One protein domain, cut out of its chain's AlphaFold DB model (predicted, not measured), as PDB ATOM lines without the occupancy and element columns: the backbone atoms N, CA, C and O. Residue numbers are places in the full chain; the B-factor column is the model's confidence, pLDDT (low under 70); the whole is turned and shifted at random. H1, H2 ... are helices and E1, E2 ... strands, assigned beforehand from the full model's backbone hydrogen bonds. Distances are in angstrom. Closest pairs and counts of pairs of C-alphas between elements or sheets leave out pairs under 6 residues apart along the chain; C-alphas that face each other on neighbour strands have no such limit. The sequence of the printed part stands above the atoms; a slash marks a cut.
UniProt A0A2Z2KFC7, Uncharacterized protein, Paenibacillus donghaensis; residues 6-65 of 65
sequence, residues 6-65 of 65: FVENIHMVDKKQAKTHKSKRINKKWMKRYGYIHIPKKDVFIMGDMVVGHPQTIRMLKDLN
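What this domain is: This is residues 6 to 65 of the 65 residues of an uncharacterized protein of Paenibacillus donghaensis (UniProt A0A2Z2KFC7). Picture a long rod with a narrow middle: the two-stranded antiparallel ribbon of E2 and E3 joins helix H1 at one end to a small three-stranded sheet at the other, with H2 packed on that sheet over E1 and E5. The 60 printed residues run E1, E2, H1, E3, E4, E5, H2; the end sheet has the order E1, E5, E4 and is mixed. The class is mixed, helices and strands. The whole is only just extended, close to loose, with a radius of gyration of the C-alphas of 15.9 A and spans of 47 by 21 by 16 A.

How they stand to each other: Start at E1, residues 6 to 8, an edge strand parallel to E5, residues 50 to 53, at 34 degrees; look for N 7 and O 51, 2.8 A apart. Next, E2, residues 13 to 17, is antiparallel to E3, residues 36 to 40, at 149 degrees, with N 14 and O 39 at 2.8 A. Between them in the chain comes H1, residues 24 to 34; its closest C-alpha to E2 is that of Met 31, 6.3 A from that of Gln 17. E4, residues 45 to 47, forms a hairpin with E5, with N 47 and O 50 at 2.8 A. H2, residues 55 to 63, only just stands up from the sheet, rising 43 degrees; its closest C-alphas with E1 are Pro 55 and Glu 8, 5.2 A apart. H1 and H2 are apart. In both helices every O i to N i+4 pair is within hydrogen-bond range.

Where its parts are: Find C-alpha 6 at (-37.196, -15.000, -7.819), where E1 begins its 6.4 A. E2 spans 12.8 A, and H1 runs 15.0 A from C-alpha 24 at (-25.423, 2.691, -42.943). E3 spans 12.9 A, E4 6.3 A and E5 9.7 A; H2 runs 12.3 A to C-alpha 63 at (-46.090, -21.269, -15.816).

The domain as a whole: The C-alphas of Arg 25 and Asp 49 are the two farthest apart, at 47.5 A. The printed part has no cut and no long link. Residue 65 is the one printed residue with pLDDT under 70.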
ATOM      1  N   PHE A   6     -37.184 -15.671  -6.521       86.12
ATOM      2  CA  PHE A   6     -37.196 -15.000  -7.819       86.12
ATOM      3  C   PHE A   6     -37.041 -13.491  -7.636       86.12
ATOM      4  O   PHE A   6     -37.827 -12.868  -6.923       86.12
ATOM      5  N   VAL A   7     -36.046 -12.911  -8.301       89.44
ATOM      6  CA  VAL A   7     -35.783 -11.472  -8.309       89.44
ATOM      7  C   VAL A   7     -36.037 -10.940  -9.712       89.44
ATOM      8  O   VAL A   7     -35.367 -11.304 -10.680       89.44
ATOM      9  N   GLU A   8     -37.028 -10.067  -9.828       90.75
ATOM     10  CA  GLU A   8     -37.433  -9.494 -11.104       90.75
ATOM     11  C   GLU A   8     -36.584  -8.266 -11.453       90.75
ATOM     12  O   GLU A   8     -36.469  -7.325 -10.668       90.75
ATOM     13  N   ASN A   9     -36.000  -8.259 -12.653       90.44
ATOM     14  CA  ASN A   9     -35.202  -7.146 -13.154       90.44
ATOM     15  C   ASN A   9     -35.671  -6.709 -14.549       90.44
ATOM     16  O   ASN A   9     -35.376  -7.345 -15.564       90.44
ATOM     17  N   ILE A  10     -36.367  -5.570 -14.608       88.50
ATOM     18  CA  ILE A  10     -36.889  -4.978 -15.852       88.50
ATOM     19  C   ILE A  10     -35.796  -4.545 -16.838       88.50
ATOM     20  O   ILE A  10     -36.062  -4.372 -18.024       88.50
ATOM     21  N   HIS A  11     -34.559  -4.368 -16.370       88.19
ATOM     22  CA  HIS A  11     -33.442  -3.931 -17.204       88.19
ATOM     23  C   HIS A  11     -32.741  -5.091 -17.911       88.19
ATOM     24  O   HIS A  11     -31.857  -4.852 -18.735       88.19
ATOM     25  N   MET A  12     -33.147  -6.339 -17.649       91.31
ATOM     26  CA  MET A  12     -32.695  -7.514 -18.396       91.31
ATOM     27  C   MET A  12     -33.355  -7.571 -19.779       91.31
ATOM     28  O   MET A  12     -34.160  -8.449 -20.087       91.31
ATOM     29  N   VAL A  13     -33.003  -6.602 -20.618       92.50
ATOM     30  CA  VAL A  13     -33.493  -6.444 -21.986       92.50
ATOM     31  C   VAL A  13     -32.331  -6.162 -22.930       92.50
ATOM     32  O   VAL A  13     -31.400  -5.427 -22.594       92.50
ATOM     33  N   ASP A  14     -32.399  -6.705 -24.138       91.00
ATOM     34  CA  ASP A  14     -31.540  -6.303 -25.242       91.00
ATOM     35  C   ASP A  14     -32.168  -5.137 -26.000       91.00
ATOM     36  O   ASP A  14     -33.363  -5.123 -26.303       91.00
ATOM     37  N   LYS A  15     -31.343  -4.144 -26.331       90.94
ATOM     38  CA  LYS A  15     -31.754  -3.010 -27.162       90.94
ATOM     39  C   LYS A  15     -31.458  -3.328 -28.617       90.94
ATOM     40  O   LYS A  15     -30.299  -3.379 -29.025       90.94
ATOM     41  N   LYS A  16     -32.505  -3.489 -29.422       92.31
ATOM     42  CA  LYS A  16     -32.388  -3.690 -30.871       92.31
ATOM     43  C   LYS A  16     -33.001  -2.512 -31.607       92.31
ATOM     44  O   LYS A  16     -33.991  -1.945 -31.166       92.31
ATOM     45  N   GLN A  17     -32.417  -2.105 -32.727       92.31
ATOM     46  CA  GLN A  17     -32.998  -1.032 -33.532       92.31
ATOM     47  C   GLN A  17     -34.359  -1.473 -34.095       92.31
ATOM     48  O   GLN A  17     -34.462  -2.566 -34.652       92.31
ATOM     49  N   ALA A  18     -35.381  -0.616 -33.988       92.88
ATOM     50  CA  ALA A  18     -36.753  -0.949 -34.391       92.88
ATOM     51  C   ALA A  18     -36.886  -1.269 -35.891       92.88
ATOM     52  O   ALA A  18     -37.669  -2.125 -36.292       92.88
ATOM     53  N   LYS A  19     -36.104  -0.582 -36.736       93.06
ATOM     54  CA  LYS A  19     -36.014  -0.838 -38.179       93.06
ATOM     55  C   LYS A  19     -34.567  -0.835 -38.632       93.06
ATOM     56  O   LYS A  19     -33.844   0.101 -38.301       93.06
ATOM     57  N   THR A  20     -34.179  -1.807 -39.453       94.00
ATOM     58  CA  THR A  20     -32.812  -1.939 -39.981       94.00
ATOM     59  C   THR A  20     -32.764  -1.810 -41.496       94.00
ATOM     60  O   THR A  20     -33.621  -2.347 -42.189       94.00
ATOM     61  N   HIS A  21     -31.727  -1.155 -42.017       95.94
ATOM     62  CA  HIS A  21     -31.486  -1.030 -43.456       95.94
ATOM     63  C   HIS A  21     -30.034  -1.384 -43.812       95.94
ATOM     64  O   HIS A  21     -29.123  -1.069 -43.047       95.94
ATOM     65  N   LYS A  22     -29.796  -1.968 -45.000       96.38
ATOM     66  CA  LYS A  22     -28.449  -2.370 -45.468       96.38
ATOM     67  C   LYS A  22     -27.470  -1.186 -45.543       96.38
ATOM     68  O   LYS A  22     -26.316  -1.291 -45.146       96.38
ATOM     69  N   SER A  23     -27.932  -0.035 -46.038       97.50
ATOM     70  CA  SER A  23     -27.142   1.210 -46.067       97.50
ATOM     71  C   SER A  23     -27.014   1.850 -44.681       97.50
ATOM     72  O   SER A  23     -28.019   2.233 -44.074       97.50
ATOM     73  N   LYS A  24     -25.768   2.081 -44.242       96.44
ATOM     74  CA  LYS A  24     -25.423   2.691 -42.943       96.44
ATOM     75  C   LYS A  24     -26.050   4.079 -42.734       96.44
ATOM     76  O   LYS A  24     -26.523   4.377 -41.638       96.44
ATOM     77  N   ARG A  25     -26.109   4.927 -43.774       96.44
ATOM     78  CA  ARG A  25     -26.676   6.294 -43.679       96.44
ATOM     79  C   ARG A  25     -28.181   6.267 -43.419       96.44
ATOM     80  O   ARG A  25     -28.670   7.015 -42.573       96.44
ATOM     81  N   ILE A  26     -28.903   5.402 -44.132       96.31
ATOM     82  CA  ILE A  26     -30.346   5.213 -43.934       96.31
ATOM     83  C   ILE A  26     -30.586   4.593 -42.561       96.31
ATOM     84  O   ILE A  26     -31.431   5.090 -41.821       96.31
ATOM     85  N   ASN A  27     -29.774   3.606 -42.171       96.31
ATOM     86  CA  ASN A  27     -29.890   2.976 -40.864       96.31
ATOM     87  C   ASN A  27     -29.732   3.991 -39.717       96.31
ATOM     88  O   ASN A  27     -30.524   3.986 -38.781       96.31
ATOM     89  N   LYS A  28     -28.791   4.941 -39.832       95.81
ATOM     90  CA  LYS A  28     -28.632   6.041 -38.862       95.81
ATOM     91  C   LYS A  28     -29.851   6.974 -38.819       95.81
ATOM     92  O   LYS A  28     -30.260   7.383 -37.736       95.81
ATOM     93  N   LYS A  29     -30.447   7.312 -39.973       97.06
ATOM     94  CA  LYS A  29     -31.694   8.108 -40.028       97.06
ATOM     95  C   LYS A  29     -32.861   7.361 -39.380       97.06
ATOM     96  O   LYS A  29     -33.648   7.966 -38.660       97.06
ATOM     97  N   TRP A  30     -32.967   6.059 -39.624       96.56
ATOM     98  CA  TRP A  30     -34.009   5.219 -39.041       96.56
ATOM     99  C   TRP A  30     -33.847   5.062 -37.535       96.56
ATOM    100  O   TRP A  30     -34.848   5.159 -36.838       96.56
ATOM    101  N   MET A  31     -32.621   4.928 -37.025       94.81
ATOM    102  CA  MET A  31     -32.368   4.931 -35.583       94.81
ATOM    103  C   MET A  31     -32.869   6.232 -34.943       94.81
ATOM    104  O   MET A  31     -33.593   6.180 -33.959       94.81
ATOM    105  N   LYS A  32     -32.591   7.396 -35.549       95.00
ATOM    106  CA  LYS A  32     -33.092   8.684 -35.037       95.00
ATOM    107  C   LYS A  32     -34.619   8.818 -35.087       95.00
ATOM    108  O   LYS A  32     -35.186   9.461 -34.217       95.00
ATOM    109  N   ARG A  33     -35.276   8.264 -36.115       96.25
ATOM    110  CA  ARG A  33     -36.732   8.399 -36.316       96.25
ATOM    111  C   ARG A  33     -37.552   7.389 -35.511       96.25
ATOM    112  O   ARG A  33     -38.623   7.736 -35.038       96.25
ATOM    113  N   TYR A  34     -37.085   6.146 -35.429       94.75
ATOM    114  CA  TYR A  34     -37.840   5.021 -34.868       94.75
ATOM    115  C   TYR A  34     -37.236   4.465 -33.573       94.75
ATOM    116  O   TYR A  34     -37.897   3.699 -32.883       94.75
ATOM    117  N   GLY A  35     -35.994   4.821 -33.239       94.06
ATOM    118  CA  GLY A  35     -35.353   4.420 -31.992       94.06
ATOM    119  C   GLY A  35     -35.061   2.921 -31.876       94.06
ATOM    120  O   GLY A  35     -34.764   2.223 -32.855       94.06
ATOM    121  N   TYR A  36     -35.117   2.452 -30.630       94.25
ATOM    122  CA  TYR A  36     -34.830   1.081 -30.222       94.25
ATOM    123  C   TYR A  36     -36.077   0.424 -29.636       94.25
ATOM    124  O   TYR A  36     -36.889   1.077 -28.987       94.25
ATOM    125  N   ILE A  37     -36.177  -0.885 -29.831       93.31
ATOM    126  CA  ILE A  37     -37.089  -1.768 -29.113       93.31
ATOM    127  C   ILE A  37     -36.316  -2.509 -28.019       93.31
ATOM    128  O   ILE A  37     -35.136  -2.829 -28.187       93.31
ATOM    129  N   HIS A  38     -36.997  -2.773 -26.908       92.50
ATOM    130  CA  HIS A  38     -36.474  -3.563 -25.799       92.50
ATOM    131  C   HIS A  38     -36.995  -4.989 -25.930       92.50
ATOM    132  O   HIS A  38     -38.205  -5.207 -25.966       92.50
ATOM    133  N   ILE A  39     -36.081  -5.945 -26.038       90.44
ATOM    134  CA  ILE A  39     -36.397  -7.365 -26.150       90.44
ATOM    135  C   ILE A  39     -36.023  -8.016 -24.814       90.44
ATOM    136  O   ILE A  39     -34.847  -7.985 -24.461       90.44
ATOM    137  N   PRO A  40     -36.980  -8.580 -24.061       89.94
ATOM    138  CA  PRO A  40     -36.707  -9.343 -22.846       89.94
ATOM    139  C   PRO A  40     -35.628 -10.400 -23.058       89.94
ATOM    140  O   PRO A  40     -35.722 -11.206 -23.988       89.94
ATOM    141  N   LYS A  41     -34.620 -10.421 -22.184       89.38
ATOM    142  CA  LYS A  41     -33.639 -11.506 -22.179       89.38
ATOM    143  C   LYS A  41     -34.302 -12.786 -21.692       89.38
ATOM    144  O   LYS A  41     -34.976 -12.792 -20.662       89.38
ATOM    145  N   LYS A  42     -34.103 -13.865 -22.448       85.94
ATOM    146  CA  LYS A  42     -34.592 -15.202 -22.088       85.94
ATOM    147  C   LYS A  42     -33.709 -15.884 -21.047       85.94
ATOM    148  O   LYS A  42     -34.172 -16.788 -20.364       85.94
ATOM    149  N   ASP A  43     -32.469 -15.432 -20.922       86.94
ATOM    150  CA  ASP A  43     -31.525 -15.977 -19.959       86.94
ATOM    151  C   ASP A  43     -31.852 -15.473 -18.551       86.94
ATOM    152  O   ASP A  43     -32.246 -14.317 -18.354       86.94
ATOM    153  N   VAL A  44     -31.658 -16.350 -17.571       86.38
ATOM    154  CA  VAL A  44     -31.767 -16.043 -16.144       86.38
ATOM    155  C   VAL A  44     -30.420 -16.270 -15.474       86.38
ATOM    156  O   VAL A  44     -29.676 -17.177 -15.842       86.38
ATOM    157  N   PHE A  45     -30.101 -15.440 -14.488       88.06
ATOM    158  CA  PHE A  45     -28.896 -15.591 -13.682       88.06
ATOM    159  C   PHE A  45     -29.253 -16.246 -12.357       88.06
ATOM    160  O   PHE A  45     -30.193 -15.824 -11.691       88.06
ATOM    161  N   ILE A  46     -28.486 -17.259 -11.965       88.31
ATOM    162  CA  ILE A  46     -28.620 -17.887 -10.652       88.31
ATOM    163  C   ILE A  46     -27.505 -17.341  -9.764       88.31
ATOM    164  O   ILE A  46     -26.326 -17.458 -10.095       88.31
ATOM    165  N   MET A  47     -27.882 -16.714  -8.655       85.56
ATOM    166  CA  MET A  47     -26.972 -16.153  -7.659       85.56
ATOM    167  C   MET A  47     -27.330 -16.735  -6.293       85.56
ATOM    168  O   MET A  47     -28.209 -16.227  -5.602       85.56
ATOM    169  N   GLY A  48     -26.667 -17.832  -5.918       86.44
ATOM    170  CA  GLY A  48     -26.983 -18.559  -4.688       86.44
ATOM    171  C   GLY A  48     -28.395 -19.145  -4.728       86.44
ATOM    172  O   GLY A  48     -28.715 -19.924  -5.624       86.44
ATOM    173  N   ASP A  49     -29.234 -18.753  -3.771       86.88
ATOM    174  CA  ASP A  49     -30.655 -19.103  -3.704       86.88
ATOM    175  C   ASP A  49     -31.545 -18.155  -4.527       86.88
ATOM    176  O   ASP A  49     -32.766 -18.257  -4.458       86.88
ATOM    177  N   MET A  50     -30.982 -17.239  -5.322       87.81
ATOM    178  CA  MET A  50     -31.761 -16.283  -6.110       87.81
ATOM    179  C   MET A  50     -31.725 -16.588  -7.605       87.81
ATOM    180  O   MET A  50     -30.670 -16.862  -8.172       87.81
ATOM    181  N   VAL A  51     -32.879 -16.466  -8.261       88.12
ATOM    182  CA  VAL A  51     -33.007 -16.496  -9.724       88.12
ATOM    183  C   VAL A  51     -33.389 -15.100 -10.195       88.12
ATOM    184  O   VAL A  51     -34.497 -14.631  -9.937       88.12
ATOM    185  N   VAL A  52     -32.466 -14.436 -10.885       90.19
ATOM    186  CA  VAL A  52     -32.638 -13.088 -11.425       90.19
ATOM    187  C   VAL A  52     -33.002 -13.176 -12.902       90.19
ATOM    188  O   VAL A  52     -32.288 -13.793 -13.694       90.19
ATOM    189  N   GLY A  53     -34.102 -12.543 -13.293       91.69
ATOM    190  CA  GLY A  53     -34.596 -12.598 -14.665       91.69
ATOM    191  C   GLY A  53     -35.498 -11.425 -15.013       91.69
ATOM    192  O   GLY A  53     -36.001 -10.716 -14.141       91.69
ATOM    193  N   HIS A  54     -35.744 -11.231 -16.309       93.25
ATOM    194  CA  HIS A  54     -36.798 -10.317 -16.737       93.25
ATOM    195  C   HIS A  54     -38.167 -10.836 -16.247       93.25
ATOM    196  O   HIS A  54     -38.396 -12.048 -16.317       93.25
ATOM    197  N   PRO A  55     -39.109  -9.973 -15.812       91.06
ATOM    198  CA  PRO A  55     -40.405 -10.411 -15.279       91.06
ATOM    199  C   PRO A  55     -41.165 -11.368 -16.205       91.06
ATOM    200  O   PRO A  55     -41.706 -12.377 -15.767       91.06
ATOM    201  N   GLN A  56     -41.157 -11.093 -17.515       90.00
ATOM    202  CA  GLN A  56     -41.799 -11.973 -18.503       90.00
ATOM    203  C   GLN A  56     -41.149 -13.360 -18.564       90.00
ATOM    204  O   GLN A  56     -41.849 -14.358 -18.703       90.00
ATOM    205  N   THR A  57     -39.827 -13.427 -18.425       88.62
ATOM    206  CA  THR A  57     -39.068 -14.682 -18.445       88.62
ATOM    207  C   THR A  57     -39.327 -15.486 -17.174       88.62
ATOM    208  O   THR A  57     -39.574 -16.686 -17.242       88.62
ATOM    209  N   ILE A  58     -39.361 -14.819 -16.015       89.06
ATOM    210  CA  ILE A  58     -39.717 -15.449 -14.734       89.06
ATOM    211  C   ILE A  58     -41.153 -15.974 -14.768       89.06
ATOM    212  O   ILE A  58     -41.408 -17.072 -14.283       89.06
ATOM    213  N   ARG A  59     -42.093 -15.229 -15.363       89.44
ATOM    214  CA  ARG A  59     -43.475 -15.688 -15.528       89.44
ATOM    215  C   ARG A  59     -43.553 -16.966 -16.364       89.44
ATOM    216  O   ARG A  59     -44.162 -17.923 -15.916       89.44
ATOM    217  N   MET A  60     -42.865 -17.013 -17.508       86.88
ATOM    218  CA  MET A  60     -42.797 -18.230 -18.329       86.88
ATOM    219  C   MET A  60     -42.233 -19.429 -17.552       86.88
ATOM    220  O   MET A  60     -42.732 -20.537 -17.706       86.88
ATOM    221  N   LEU A  61     -41.223 -19.215 -16.703       84.31
ATOM    222  CA  LEU A  61     -40.655 -20.270 -15.854       84.31
ATOM    223  C   LEU A  61     -41.614 -20.740 -14.752       84.31
ATOM    224  O   LEU A  61     -41.597 -21.916 -14.405       84.31
ATOM    225  N   LYS A  62     -42.430 -19.836 -14.197       82.75
ATOM    226  CA  LYS A  62     -43.470 -20.185 -13.220       82.75
ATOM    227  C   LYS A  62     -44.616 -20.962 -13.863       82.75
ATOM    228  O   LYS A  62     -45.113 -21.876 -13.235       82.75
ATOM    229  N   ASP A  63     -44.992 -20.616 -15.092       83.25
ATOM    230  CA  ASP A  63     -46.090 -21.269 -15.816       83.25
ATOM    231  C   ASP A  63     -45.714 -22.685 -16.320       83.25
ATOM    232  O   ASP A  63     -46.594 -23.466 -16.674       83.25
ATOM    233  N   LEU A  64     -44.416 -23.014 -16.384       74.88
ATOM    234  CA  LEU A  64     -43.891 -24.328 -16.792       74.88
ATOM    235  C   LEU A  64     -43.804 -25.358 -15.647       74.88
ATOM    236  O   LEU A  64     -43.603 -26.538 -15.936       74.88
ATOM    237  N   ASN A  65     -43.907 -24.922 -14.387       57.28
ATOM    238  CA  ASN A  65     -43.824 -25.756 -13.176       57.28
ATOM    239  C   ASN A  65     -45.193 -25.904 -12.511       57.28
ATOM    240  O   ASN A  65     -45.413 -26.968 -11.892       57.28
TER     241      ASN A  65